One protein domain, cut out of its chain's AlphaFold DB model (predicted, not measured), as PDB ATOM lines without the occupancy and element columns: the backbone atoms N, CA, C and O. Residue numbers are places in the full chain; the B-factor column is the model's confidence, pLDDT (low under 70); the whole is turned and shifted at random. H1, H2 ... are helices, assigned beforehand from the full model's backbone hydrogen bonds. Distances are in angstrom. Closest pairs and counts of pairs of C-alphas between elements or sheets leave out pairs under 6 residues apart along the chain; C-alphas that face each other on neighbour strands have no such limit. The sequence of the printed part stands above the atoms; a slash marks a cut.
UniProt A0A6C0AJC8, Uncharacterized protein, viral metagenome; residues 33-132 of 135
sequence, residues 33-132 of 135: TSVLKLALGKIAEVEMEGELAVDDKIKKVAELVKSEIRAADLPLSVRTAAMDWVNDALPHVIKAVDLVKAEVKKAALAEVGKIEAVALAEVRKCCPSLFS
ATOM      1  N   THR A  33     165.276 144.296 201.368       91.25
ATOM      2  CA  THR A  33     166.466 144.788 200.662       91.25
ATOM      3  C   THR A  33     166.446 144.357 199.200       91.25
ATOM      4  O   THR A  33     166.769 145.145 198.311       91.25
ATOM      5  N   SER A  34     166.048 143.115 198.940       92.62
ATOM      6  CA  SER A  34     165.888 142.564 197.597       92.62
ATOM      7  C   SER A  34     164.742 143.243 196.847       92.62
ATOM      8  O   SER A  34     164.923 143.637 195.693       92.62
ATOM      9  N   VAL A  35     163.615 143.501 197.518       91.69
ATOM     10  CA  VAL A  35     162.495 144.281 196.960       91.69
ATOM     11  C   VAL A  35     162.919 145.720 196.633       91.69
ATOM     12  O   VAL A  35     162.614 146.228 195.553       91.69
ATOM     13  N   LEU A  36     163.689 146.368 197.513       92.19
ATOM     14  CA  LEU A  36     164.223 147.710 197.273       92.19
ATOM     15  C   LEU A  36     165.188 147.731 196.081       92.19
ATOM     16  O   LEU A  36     165.099 148.623 195.243       92.19
ATOM     17  N   LYS A  37     166.090 146.750 195.967       94.00
ATOM     18  CA  LYS A  37     167.003 146.631 194.817       94.00
ATOM     19  C   LYS A  37     166.242 146.450 193.506       94.00
ATOM     20  O   LYS A  37     166.580 147.111 192.527       94.00
ATOM     21  N   LEU A  38     165.204 145.608 193.500       94.62
ATOM     22  CA  LEU A  38     164.313 145.458 192.350       94.62
ATOM     23  C   LEU A  38     163.675 146.804 191.984       94.62
ATOM     24  O   LEU A  38     163.756 147.224 190.832       94.62
ATOM     25  N   ALA A  39     163.089 147.500 192.961       94.56
ATOM     26  CA  ALA A  39     162.453 148.794 192.748       94.56
ATOM     27  C   ALA A  39     163.427 149.834 192.177       94.56
ATOM     28  O   ALA A  39     163.104 150.488 191.192       94.56
ATOM     29  N   LEU A  40     164.636 149.951 192.734       95.31
ATOM     30  CA  LEU A  40     165.675 150.850 192.220       95.31
ATOM     31  C   LEU A  40     166.081 150.499 190.782       95.31
ATOM     32  O   LEU A  40     166.251 151.399 189.962       95.31
ATOM     33  N   GLY A  41     166.177 149.207 190.458       95.31
ATOM     34  CA  GLY A  41     166.413 148.743 189.090       95.31
ATOM     35  C   GLY A  41     165.303 149.172 188.128       95.31
ATOM     36  O   GLY A  41     165.593 149.729 187.072       95.31
ATOM     37  N   LYS A  42     164.033 148.995 188.515       96.19
ATOM     38  CA  LYS A  42     162.879 149.414 187.698       96.19
ATOM     39  C   LYS A  42     162.751 150.934 187.581       96.19
ATOM     40  O   LYS A  42     162.332 151.425 186.540       96.19
ATOM     41  N   ILE A  43     163.139 151.690 188.610       95.06
ATOM     42  CA  ILE A  43     163.236 153.156 188.529       95.06
ATOM     43  C   ILE A  43     164.261 153.545 187.463       95.06
ATOM     44  O   ILE A  43     163.946 154.353 186.597       95.06
ATOM     45  N   ALA A  44     165.452 152.942 187.489       93.69
ATOM     46  CA  ALA A  44     166.485 153.216 186.496       93.69
ATOM     47  C   ALA A  44     166.032 152.849 185.071       93.69
ATOM     48  O   ALA A  44     166.248 153.631 184.152       93.69
ATOM     49  N   GLU A  45     165.360 151.707 184.892       93.62
ATOM     50  CA  GLU A  45     164.770 151.292 183.609       93.62
ATOM     51  C   GLU A  45     163.801 152.350 183.065       93.62
ATOM     52  O   GLU A  45     163.974 152.833 181.948       93.62
ATOM     53  N   VAL A  46     162.848 152.788 183.893       95.31
ATOM     54  CA  VAL A  46     161.861 153.807 183.514       95.31
ATOM     55  C   VAL A  46     162.515 155.151 183.186       95.31
ATOM     56  O   VAL A  46     162.063 155.847 182.282       95.31
ATOM     57  N   GLU A  47     163.579 155.527 183.891       89.94
ATOM     58  CA  GLU A  47     164.301 156.775 183.634       89.94
ATOM     59  C   GLU A  47     165.140 156.746 182.354       89.94
ATOM     60  O   GLU A  47     165.354 157.796 181.749       89.94
ATOM     61  N   MET A  48     165.599 155.568 181.917       90.81
ATOM     62  CA  MET A  48     166.277 155.424 180.623       90.81
ATOM     63  C   MET A  48     165.324 155.619 179.439       90.81
ATOM     64  O   MET A  48     165.771 155.990 178.357       90.81
ATOM     65  N   GLU A  49     164.022 155.403 179.631       89.38
ATOM     66  CA  GLU A  49     163.012 155.658 178.600       89.38
ATOM     67  C   GLU A  49     162.696 157.152 178.421       89.38
ATOM     68  O   GLU A  49     162.149 157.548 177.391       89.38
ATOM     69  N   GLY A  50     163.046 157.990 179.400       85.44
ATOM     70  CA  GLY A  50     162.875 159.438 179.343       85.44
ATOM     71  C   GLY A  50     162.445 160.057 180.671       85.44
ATOM     72  O   GLY A  50     162.112 159.375 181.643       85.44
ATOM     73  N   GLU A  51     162.443 161.390 180.715       85.25
ATOM     74  CA  GLU A  51     162.002 162.133 181.894       85.25
ATOM     75  C   GLU A  51     160.471 162.121 181.982       85.25
ATOM     76  O   GLU A  51     159.768 162.643 181.118       85.25
ATOM     77  N   LEU A  52     159.962 161.490 183.037       88.31
ATOM     78  CA  LEU A  52     158.541 161.396 183.344       88.31
ATOM     79  C   LEU A  52     158.211 162.260 184.556       88.31
ATOM     80  O   LEU A  52     159.009 162.370 185.492       88.31
ATOM     81  N   ALA A  53     156.994 162.804 184.572       93.56
ATOM     82  CA  ALA A  53     156.432 163.389 185.780       93.56
ATOM     83  C   ALA A  53     156.416 162.345 186.908       93.56
ATOM     84  O   ALA A  53     156.191 161.157 186.665       93.56
ATOM     85  N   VAL A  54     156.638 162.791 188.148       91.75
ATOM     86  CA  VAL A  54     156.786 161.904 189.316       91.75
ATOM     87  C   VAL A  54     155.600 160.945 189.457       91.75
ATOM     88  O   VAL A  54     155.808 159.757 189.675       91.75
ATOM     89  N   ASP A  55     154.370 161.420 189.265       94.19
ATOM     90  CA  ASP A  55     153.176 160.574 189.388       94.19
ATOM     91  C   ASP A  55     153.097 159.495 188.300       94.19
ATOM     92  O   ASP A  55     152.681 158.367 188.570       94.19
ATOM     93  N   ASP A  56     153.533 159.799 187.078       95.94
ATOM     94  CA  ASP A  56     153.548 158.827 185.982       95.94
ATOM     95  C   ASP A  56     154.704 157.835 186.131       95.94
ATOM     96  O   ASP A  56     154.524 156.638 185.894       95.94
ATOM     97  N   LYS A  57     155.855 158.300 186.632       94.94
ATOM     98  CA  LYS A  57     156.965 157.439 187.055       94.94
ATOM     99  C   LYS A  57     156.503 156.464 188.141       94.94
ATOM    100  O   LYS A  57     156.730 155.265 188.006       94.94
ATOM    101  N   ILE A  58     155.799 156.944 189.172       96.19
ATOM    102  CA  ILE A  58     155.245 156.104 190.246       96.19
ATOM    103  C   ILE A  58     154.315 155.037 189.676       96.19
ATOM    104  O   ILE A  58     154.521 153.859 189.958       96.19
ATOM    105  N   LYS A  59     153.331 155.415 188.849       96.88
ATOM    106  CA  LYS A  59     152.403 154.450 188.235       96.88
ATOM    107  C   LYS A  59     153.150 153.386 187.435       96.88
ATOM    108  O   LYS A  59     152.880 152.198 187.593       96.88
ATOM    109  N   LYS A  60     154.099 153.804 186.595       97.25
ATOM    110  CA  LYS A  60     154.826 152.900 185.703       97.25
ATOM    111  C   LYS A  60     155.726 151.932 186.469       97.25
ATOM    112  O   LYS A  60     155.635 150.727 186.258       97.25
ATOM    113  N   VAL A  61     156.540 152.437 187.396       96.75
ATOM    114  CA  VAL A  61     157.406 151.595 188.236       96.75
ATOM    115  C   VAL A  61     156.561 150.662 189.104       96.75
ATOM    116  O   VAL A  61     156.882 149.481 189.207       96.75
ATOM    117  N   ALA A  62     155.458 151.147 189.686       97.31
ATOM    118  CA  ALA A  62     154.564 150.311 190.480       97.31
ATOM    119  C   ALA A  62     153.985 149.155 189.657       97.31
ATOM    120  O   ALA A  62     153.997 148.025 190.133       97.31
ATOM    121  N   GLU A  63     153.530 149.389 188.423       97.56
ATOM    122  CA  GLU A  63     153.031 148.303 187.573       97.56
ATOM    123  C   GLU A  63     154.122 147.305 187.179       97.56
ATOM    124  O   GLU A  63     153.869 146.099 187.211       97.56
ATOM    125  N   LEU A  64     155.345 147.767 186.897       95.75
ATOM    126  CA  LEU A  64     156.476 146.872 186.638       95.75
ATOM    127  C   LEU A  64     156.767 145.979 187.850       95.75
ATOM    128  O   LEU A  64     156.831 144.761 187.710       95.75
ATOM    129  N   VAL A  65     156.871 146.549 189.053       95.94
ATOM    130  CA  VAL A  65     157.139 145.766 190.272       95.94
ATOM    131  C   VAL A  65     155.964 144.837 190.607       95.94
ATOM    132  O   VAL A  65     156.181 143.675 190.943       95.94
ATOM    133  N   LYS A  66     154.710 145.287 190.452       95.88
ATOM    134  CA  LYS A  66     153.521 144.427 190.620       95.88
ATOM    135  C   LYS A  66     153.517 143.268 189.631       95.88
ATOM    136  O   LYS A  66     153.101 142.173 189.999       95.88
ATOM    137  N   SER A  67     153.951 143.491 188.392       95.75
ATOM    138  CA  SER A  67     154.072 142.433 187.387       95.75
ATOM    139  C   SER A  67     155.062 141.354 187.829       95.75
ATOM    140  O   SER A  67     154.727 140.174 187.767       95.75
ATOM    141  N   GLU A  68     156.224 141.746 188.355       94.12
ATOM    142  CA  GLU A  68     157.226 140.810 188.893       94.12
ATOM    143  C   GLU A  68     156.664 140.003 190.077       94.12
ATOM    144  O   GLU A  68     156.772 138.780 190.106       94.12
ATOM    145  N   ILE A  69     155.967 140.660 191.015       94.31
ATOM    146  CA  ILE A  69     155.322 139.983 192.157       94.31
ATOM    147  C   ILE A  69     154.252 138.986 191.684       94.31
ATOM    148  O   ILE A  69     154.102 137.910 192.262       94.31
ATOM    149  N   ARG A  70     153.469 139.333 190.650       93.62
ATOM    150  CA  ARG A  70     152.431 138.445 190.095       93.62
ATOM    151  C   ARG A  70     153.039 137.230 189.398       93.62
ATOM    152  O   ARG A  70     152.462 136.150 189.517       93.62
ATOM    153  N   ALA A  71     154.146 137.430 188.682       92.75
ATOM    154  CA  ALA A  71     154.869 136.388 187.957       92.75
ATOM    155  C   ALA A  71     155.636 135.439 188.889       92.75
ATOM    156  O   ALA A  71     155.860 134.283 188.536       92.75
ATOM    157  N   ALA A  72     156.018 135.909 190.077       90.31
ATOM    158  CA  ALA A  72     156.696 135.097 191.070       90.31
ATOM    159  C   ALA A  72     155.752 134.071 191.727       90.31
ATOM    160  O   ALA A  72     154.604 134.363 192.093       90.31
ATOM    161  N   ASP A  73     156.264 132.857 191.925       91.44
ATOM    162  CA  ASP A  73     155.583 131.812 192.686       91.44
ATOM    163  C   ASP A  73     155.778 132.048 194.191       91.44
ATOM    164  O   ASP A  73     156.683 131.515 194.830       91.44
ATOM    165  N   LEU A  74     154.973 132.965 194.734       90.94
ATOM    166  CA  LEU A  74     155.057 133.409 196.125       90.94
ATOM    167  C   LEU A  74     153.894 132.887 196.971       90.94
ATOM    168  O   LEU A  74     152.743 132.945 196.511       90.94
ATOM    169  N   PRO A  75     154.150 132.527 198.247       94.25
ATOM    170  CA  PRO A  75     153.100 132.344 199.239       94.25
ATOM    171  C   PRO A  75     152.200 133.581 199.322       94.25
ATOM    172  O   PRO A  75     152.673 134.714 199.212       94.25
ATOM    173  N   LEU A  76     150.901 133.374 199.569       94.25
ATOM    174  CA  LEU A  76     149.912 134.458 199.606       94.25
ATOM    175  C   LEU A  76     150.305 135.582 200.578       94.25
ATOM    176  O   LEU A  76     150.182 136.750 200.232       94.25
ATOM    177  N   SER A  77     150.817 135.237 201.761       94.75
ATOM    178  CA  SER A  77     151.259 136.215 202.763       94.75
ATOM    179  C   SER A  77     152.381 137.120 202.249       94.75
ATOM    180  O   SER A  77     152.304 138.335 202.408       94.75
ATOM    181  N   VAL A  78     153.390 136.540 201.592       94.56
ATOM    182  CA  VAL A  78     154.526 137.274 201.012       94.56
ATOM    183  C   VAL A  78     154.057 138.145 199.850       94.56
ATOM    184  O   VAL A  78     154.415 139.315 199.770       94.56
ATOM    185  N   ARG A  79     153.193 137.604 198.984       95.19
ATOM    186  CA  ARG A  79     152.606 138.340 197.859       95.19
ATOM    187  C   ARG A  79     151.823 139.567 198.329       95.19
ATOM    188  O   ARG A  79     152.007 140.642 197.767       95.19
ATOM    189  N   THR A  80     150.966 139.413 199.338       96.06
ATOM    190  CA  THR A  80     150.179 140.520 199.898       96.06
ATOM    191  C   THR A  80     151.089 141.579 200.509       96.06
ATOM    192  O   THR A  80     150.991 142.738 200.127       96.06
ATOM    193  N   ALA A  81     152.048 141.184 201.354       95.00
ATOM    194  CA  ALA A  81     152.988 142.126 201.961       95.00
ATOM    195  C   ALA A  81     153.815 142.897 200.914       95.00
ATOM    196  O   ALA A  81     154.004 144.106 201.035       95.00
ATOM    197  N   ALA A  82     154.272 142.220 199.855       94.62
ATOM    198  CA  ALA A  82     154.987 142.863 198.757       94.62
ATOM    199  C   ALA A  82     154.087 143.843 197.981       94.62
ATOM    200  O   ALA A  82     154.529 144.934 197.627       94.62
ATOM    201  N   MET A  83     152.820 143.490 197.740       96.00
ATOM    202  CA  MET A  83     151.848 144.381 197.093       96.00
ATOM    203  C   MET A  83     151.547 145.621 197.939       96.00
ATOM    204  O   MET A  83     151.521 146.725 197.395       96.00
ATOM    205  N   ASP A  84     151.368 145.456 199.249       96.44
ATOM    206  CA  ASP A  84     151.143 146.558 200.187       96.44
ATOM    207  C   ASP A  84     152.350 147.499 200.200       96.44
ATOM    208  O   ASP A  84     152.206 148.707 200.017       96.44
ATOM    209  N   TRP A  85     153.566 146.946 200.263       96.06
ATOM    210  CA  TRP A  85     154.792 147.738 200.165       96.06
ATOM    211  C   TRP A  85     154.874 148.549 198.865       96.06
ATOM    212  O   TRP A  85     155.268 149.718 198.883       96.06
ATOM    213  N   VAL A  86     154.481 147.966 197.727       96.56
ATOM    214  CA  VAL A  86     154.461 148.684 196.443       96.56
ATOM    215  C   VAL A  86     153.454 149.835 196.450       96.56
ATOM    216  O   VAL A  86     153.702 150.861 195.821       96.56
ATOM    217  N   ASN A  87     152.322 149.692 197.130       95.69
ATOM    218  CA  ASN A  87     151.322 150.757 197.188       95.69
ATOM    219  C   ASN A  87     151.723 151.864 198.173       95.69
ATOM    220  O   ASN A  87     151.559 153.042 197.857       95.69
ATOM    221  N   ASP A  88     152.293 151.491 199.318       95.19
ATOM    222  CA  ASP A  88     152.521 152.417 200.425       95.19
ATOM    223  C   ASP A  88     153.928 153.019 200.410       95.19
ATOM    224  O   ASP A  88     154.091 154.229 200.531       95.19
ATOM    225  N   ALA A  89     154.970 152.200 200.241       94.19
ATOM    226  CA  ALA A  89     156.359 152.623 200.422       94.19
ATOM    227  C   ALA A  89     157.042 153.057 199.118       94.19
ATOM    228  O   ALA A  89     157.790 154.041 199.109       94.19
ATOM    229  N   LEU A  90     156.785 152.364 198.003       95.12
ATOM    230  CA  LEU A  90     157.433 152.653 196.717       95.12
ATOM    231  C   LEU A  90     157.280 154.119 196.255       95.12
ATOM    232  O   LEU A  90     158.279 154.684 195.797       95.12
ATOM    233  N   PRO A  91     156.118 154.794 196.407       96.69
ATOM    234  CA  PRO A  91     155.996 156.208 196.047       96.69
ATOM    235  C   PRO A  91     156.998 157.110 196.780       96.69
ATOM    236  O   PRO A  91     157.502 158.080 196.209       96.69
ATOM    237  N   HIS A  92     157.314 156.793 198.037       95.81
ATOM    238  CA  HIS A  92     158.295 157.535 198.828       95.81
ATOM    239  C   HIS A  92     159.727 157.229 198.400       95.81
ATOM    240  O   HIS A  92     160.543 158.146 198.338       95.81
ATOM    241  N   VAL A  93     160.022 155.973 198.050       95.69
ATOM    242  CA  VAL A  93     161.329 155.580 197.503       95.69
ATOM    243  C   VAL A  93     161.625 156.359 196.223       95.69
ATOM    244  O   VAL A  93     162.701 156.934 196.098       95.69
ATOM    245  N   ILE A  94     160.656 156.454 195.309       94.19
ATOM    246  CA  ILE A  94     160.818 157.188 194.045       94.19
ATOM    247  C   ILE A  94     161.106 158.670 194.305       94.19
ATOM    248  O   ILE A  94     162.080 159.213 193.786       94.19
ATOM    249  N   LYS A  95     160.318 159.310 195.175       94.38
ATOM    250  CA  LYS A  95     160.536 160.713 195.559       94.38
ATOM    251  C   LYS A  95     161.905 160.927 196.210       94.38
ATOM    252  O   LYS A  95     162.566 161.921 195.928       94.38
ATOM    253  N   ALA A  96     162.343 160.003 197.065       95.06
ATOM    254  CA  ALA A  96     163.656 160.072 197.698       95.06
ATOM    255  C   ALA A  96     164.791 159.946 196.671       95.06
ATOM    256  O   ALA A  96     165.751 160.710 196.737       95.06
ATOM    257  N   VAL A  97     164.668 159.038 195.699       94.38
ATOM    258  CA  VAL A  97     165.635 158.900 194.600       94.38
ATOM    259  C   VAL A  97     165.726 160.191 193.791       94.38
ATOM    260  O   VAL A  97     166.831 160.677 193.557       94.38
ATOM    261  N   ASP A  98     164.592 160.794 193.432       92.31
ATOM    262  CA  ASP A  98     164.570 162.059 192.690       92.31
ATOM    263  C   ASP A  98     165.248 163.196 193.472       92.31
ATOM    264  O   ASP A  98     166.053 163.942 192.912       92.31
ATOM    265  N   LEU A  99     165.004 163.287 194.784       93.19
ATOM    266  CA  LEU A  99     165.663 164.263 195.659       93.19
ATOM    267  C   LEU A  99     167.178 164.043 195.744       93.19
ATOM    268  O   LEU A  99     167.947 164.993 195.599       93.19
ATOM    269  N   VAL A 100     167.620 162.798 195.944       92.38
ATOM    270  CA  VAL A 100     169.051 162.461 195.999       92.38
ATOM    271  C   VAL A 100     169.724 162.808 194.675       92.38
ATOM    272  O   VAL A 100     170.782 163.433 194.668       92.38
ATOM    273  N   LYS A 101     169.097 162.474 193.544       88.56
ATOM    274  CA  LYS A 101     169.617 162.814 192.216       88.56
ATOM    275  C   LYS A 101     169.696 164.322 191.999       88.56
ATOM    276  O   LYS A 101     170.691 164.797 191.451       88.56
ATOM    277  N   ALA A 102     168.690 165.075 192.435       90.12
ATOM    278  CA  ALA A 102     168.697 166.531 192.349       90.12
ATOM    279  C   ALA A 102     169.851 167.143 193.161       90.12
ATOM    280  O   ALA A 102     170.565 168.006 192.649       90.12
ATOM    281  N   GLU A 103     170.088 166.662 194.386       89.06
ATOM    282  CA  GLU A 103     171.182 167.167 195.222       89.06
ATOM    283  C   GLU A 103     172.555 166.763 194.666       89.06
ATOM    284  O   GLU A 103     173.458 167.598 194.604       89.06
ATOM    285  N   VAL A 104     172.709 165.533 194.159       88.12
ATOM    286  CA  VAL A 104     173.937 165.097 193.469       88.12
ATOM    287  C   VAL A 104     174.206 165.963 192.237       88.12
ATOM    288  O   VAL A 104     175.333 166.414 192.037       88.12
ATOM    289  N   LYS A 105     173.180 166.261 191.432       88.00
ATOM    290  CA  LYS A 105     173.307 167.136 190.257       88.00
ATOM    291  C   LYS A 105     173.714 168.552 190.657       88.00
ATOM    292  O   LYS A 105     174.595 169.134 190.032       88.00
ATOM    293  N   LYS A 106     173.111 169.102 191.710       86.06
ATOM    294  CA  LYS A 106     173.453 170.423 192.247       86.06
ATOM    295  C   LYS A 106     174.890 170.473 192.769       86.06
ATOM    296  O   LYS A 106     175.606 171.425 192.464       86.06
ATOM    297  N   ALA A 107     175.329 169.447 193.494       84.88
ATOM    298  CA  ALA A 107     176.709 169.329 193.957       84.88
ATOM    299  C   ALA A 107     177.694 169.227 192.781       84.88
ATOM    300  O   ALA A 107     178.695 169.939 192.756       84.88
ATOM    301  N   ALA A 108     177.375 168.418 191.766       84.19
ATOM    302  CA  ALA A 108     178.190 168.296 190.559       84.19
ATOM    303  C   ALA A 108     178.309 169.631 189.806       84.19
ATOM    304  O   ALA A 108     179.407 170.025 189.419       84.19
ATOM    305  N   LEU A 109     177.206 170.373 189.650       82.62
ATOM    306  CA  LEU A 109     177.218 171.703 189.032       82.62
ATOM    307  C   LEU A 109     178.033 172.720 189.845       82.62
ATOM    308  O   LEU A 109     178.734 173.546 189.264       82.62
ATOM    309  N   ALA A 110     177.980 172.650 191.179       82.44
ATOM    310  CA  ALA A 110     178.787 173.510 192.042       82.44
ATOM    311  C   ALA A 110     180.292 173.245 191.872       82.44
ATOM    312  O   ALA A 110     181.075 174.193 191.816       82.44
ATOM    313  N   GLU A 111     180.704 171.982 191.746       81.12
ATOM    314  CA  GLU A 111     182.099 171.628 191.456       81.12
ATOM    315  C   GLU A 111     182.534 172.087 190.058       81.12
ATOM    316  O   GLU A 111     183.616 172.654 189.912       81.12
ATOM    317  N   VAL A 112     181.675 171.949 189.042       79.25
ATOM    318  CA  VAL A 112     181.952 172.483 187.696       79.25
ATOM    319  C   VAL A 112     182.175 173.997 187.740       79.25
ATOM    320  O   VAL A 112     183.158 174.477 187.180       79.25
ATOM    321  N   GLY A 113     181.340 174.747 188.466       80.31
ATOM    322  CA  GLY A 113     181.510 176.196 188.619       80.31
ATOM    323  C   GLY A 113     182.819 176.587 189.318       80.31
ATOM    324  O   GLY A 113     183.447 177.580 188.951       80.31
ATOM    325  N   LYS A 114     183.285 175.789 190.289       85.56
ATOM    326  CA  LYS A 114     184.605 175.992 190.915       85.56
ATOM    327  C   LYS A 114     185.738 175.758 189.921       85.56
ATOM    328  O   LYS A 114     186.664 176.563 189.867       85.56
ATOM    329  N   ILE A 115     185.662 174.684 189.131       83.69
ATOM    330  CA  ILE A 115     186.663 174.370 188.103       83.69
ATOM    331  C   ILE A 115     186.708 175.483 187.055       83.69
ATOM    332  O   ILE A 115     187.794 175.939 186.703       83.69
ATOM    333  N   GLU A 116     185.552 175.970 186.605       85.69
ATOM    334  CA  GLU A 116     185.466 177.092 185.671       85.69
ATOM    335  C   GLU A 116     186.090 178.360 186.262       85.69
ATOM    336  O   GLU A 116     186.895 179.009 185.600       85.69
ATOM    337  N   ALA A 117     185.803 178.687 187.526       84.06
ATOM    338  CA  ALA A 117     186.387 179.846 188.194       84.06
ATOM    339  C   ALA A 117     187.918 179.744 188.326       84.06
ATOM    340  O   ALA A 117     188.620 180.732 188.095       84.06
ATOM    341  N   VAL A 118     188.445 178.561 188.660       86.12
ATOM    342  CA  VAL A 118     189.894 178.304 188.723       86.12
ATOM    343  C   VAL A 118     190.518 178.419 187.334       86.12
ATOM    344  O   VAL A 118     191.506 179.132 187.170       86.12
ATOM    345  N   ALA A 119     189.918 177.791 186.321       83.38
ATOM    346  CA  ALA A 119     190.383 177.882 184.942       83.38
ATOM    347  C   ALA A 119     190.379 179.337 184.450       83.38
ATOM    348  O   ALA A 119     191.371 179.804 183.898       83.38
ATOM    349  N   LEU A 120     189.312 180.094 184.718       87.12
ATOM    350  CA  LEU A 120     189.206 181.506 184.352       87.12
ATOM    351  C   LEU A 120     190.257 182.364 185.072       87.12
ATOM    352  O   LEU A 120     190.829 183.273 184.468       87.12
ATOM    353  N   ALA A 121     190.536 182.084 186.348       86.81
ATOM    354  CA  ALA A 121     191.568 182.776 187.115       86.81
ATOM    355  C   ALA A 121     192.974 182.505 186.557       86.81
ATOM    356  O   ALA A 121     193.756 183.443 186.399       86.81
ATOM    357  N   GLU A 122     193.285 181.258 186.205       86.25
ATOM    358  CA  GLU A 122     194.563 180.898 185.581       86.25
ATOM    359  C   GLU A 122     194.703 181.494 184.174       86.25
ATOM    360  O   GLU A 122     195.739 182.072 183.843       86.25
ATOM    361  N   VAL A 123     193.636 181.476 183.369       87.19
ATOM    362  CA  VAL A 123     193.626 182.118 182.044       87.19
ATOM    363  C   VAL A 123     193.803 183.636 182.167       87.19
ATOM    364  O   VAL A 123     194.528 184.226 181.370       87.19
ATOM    365  N   ARG A 124     193.242 184.290 183.196       87.31
ATOM    366  CA  ARG A 124     193.492 185.718 183.476       87.31
ATOM    367  C   ARG A 124     194.942 186.016 183.849       87.31
ATOM    368  O   ARG A 124     195.456 187.051 183.431       87.31
ATOM    369  N   LYS A 125     195.599 185.137 184.614       86.75
ATOM    370  CA  LYS A 125     197.021 185.287 184.972       86.75
ATOM    371  C   LYS A 125     197.933 185.092 183.761       86.75
ATOM    372  O   LYS A 125     198.859 185.871 183.568       86.75
ATOM    373  N   CYS A 126     197.671 184.063 182.955       86.50
ATOM    374  CA  CYS A 126     198.507 183.698 181.812       86.50
ATOM    375  C   CYS A 126     198.268 184.600 180.588       86.50
ATOM    376  O   CYS A 126     199.188 184.887 179.828       86.50
ATOM    377  N   CYS A 127     197.035 185.071 180.388       84.50
ATOM    378  CA  CYS A 127     196.621 185.837 179.212       84.50
ATOM    379  C   CYS A 127     195.842 187.116 179.593       84.50
ATOM    380  O   CYS A 127     194.687 187.286 179.190       84.50
ATOM    381  N   PRO A 128     196.452 188.061 180.335       80.94
ATOM    382  CA  PRO A 128     195.772 189.268 180.818       80.94
ATOM    383  C   PRO A 128     195.290 190.191 179.684       80.94
ATOM    384  O   PRO A 128     194.298 190.908 179.836       80.94
ATOM    385  N   SER A 129     195.937 190.143 178.515       84.50
ATOM    386  CA  SER A 129     195.554 190.914 177.326       84.50
ATOM    387  C   SER A 129     194.179 190.532 176.761       84.50
ATOM    388  O   SER A 129     193.498 191.402 176.221       84.50
ATOM    389  N   LEU A 130     193.724 189.281 176.937       78.12
ATOM    390  CA  LEU A 130     192.396 188.827 176.491       78.12
ATOM    391  C   LEU A 130     191.254 189.498 177.264       78.12
ATOM    392  O   LEU A 130     190.169 189.690 176.722       78.12
ATOM    393  N   PHE A 131     191.507 189.891 178.514       78.69
ATOM    394  CA  PHE A 131     190.520 190.532 179.389       78.69
ATOM    395  C   PHE A 131     190.685 192.053 179.467       78.69
ATOM    396  O   PHE A 131     189.900 192.720 180.129       78.69
ATOM    397  N   SER A 132     191.682 192.607 178.774       73.38
ATOM    398  CA  SER A 132     192.007 194.036 178.787       73.38
ATOM    399  C   SER A 132     191.402 194.809 177.604       73.38
ATOM    400  O   SER A 132     191.918 195.870 177.247       73.38
TER     401      SER A 132
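AT A GLANCE: This is residues 33 to 132 of the 135 residues of an uncharacterized protein of viral metagenome (UniProt A0A6C0AJC8). A small head, made of H1, the H2 and H3 hairpin and the first residues of H4, sits at one end of a long helical arm. Residues 99 to 122 of H4 stick out from it, and short H5 makes a hook near the arm's far end. The printed part has 100 residues with five named helices, H1 to H5 in chain order, and no named strand; the class is all helix. The whole is extended, with a radius of gyration of the C-alphas of 22.0 A and spans of 75 by 23 by 19 A.

HOW THE PARTS SIT: H1, residues 33 to 48, touches residues 57 to 65 alone of the hub H2, residues 54 to 71, at a steep tilt of 53 degrees, opposite ways; their closest C-alphas, Lys 42 and Val 61, are 5.9 A apart. H2 and H3, residues 76 to 88, form a hairpin at a shallow tilt of 6 degrees, with closest C-alphas Ala 62 and Val 86 at 6.2 A. Residues 90 to 95 alone of H4, residues 90 to 126, touch H2, with closest C-alphas Pro 91 and Ile 58 at 5.9 A. H5, residues 128 to 131, is close but not clearly touching H4. Every O i to N i+4 pair is within hydrogen-bond range in H1, H2, H3 and H4; H5 is too short for such a pair.

IN THESE COORDINATES: H1 begins at C-alpha 33 (166.466, 144.788, 200.662) and is 22.7 A long. H2 is 25.6 A, H3 18.2 A and H4 53.6 A long, H4 ending at C-alpha 126 (198.507, 183.698, 181.812). H5, 5.6 A long, ends at C-alpha 131 (190.520, 190.532, 179.389).

THE WHOLE: The two C-alphas farthest apart, Leu 76 and Ser 129, are 75.9 A apart. The printed part has no cut, and its four links are tight. Mean pLDDT of the printed part is 91.0; no printed residue is under 70.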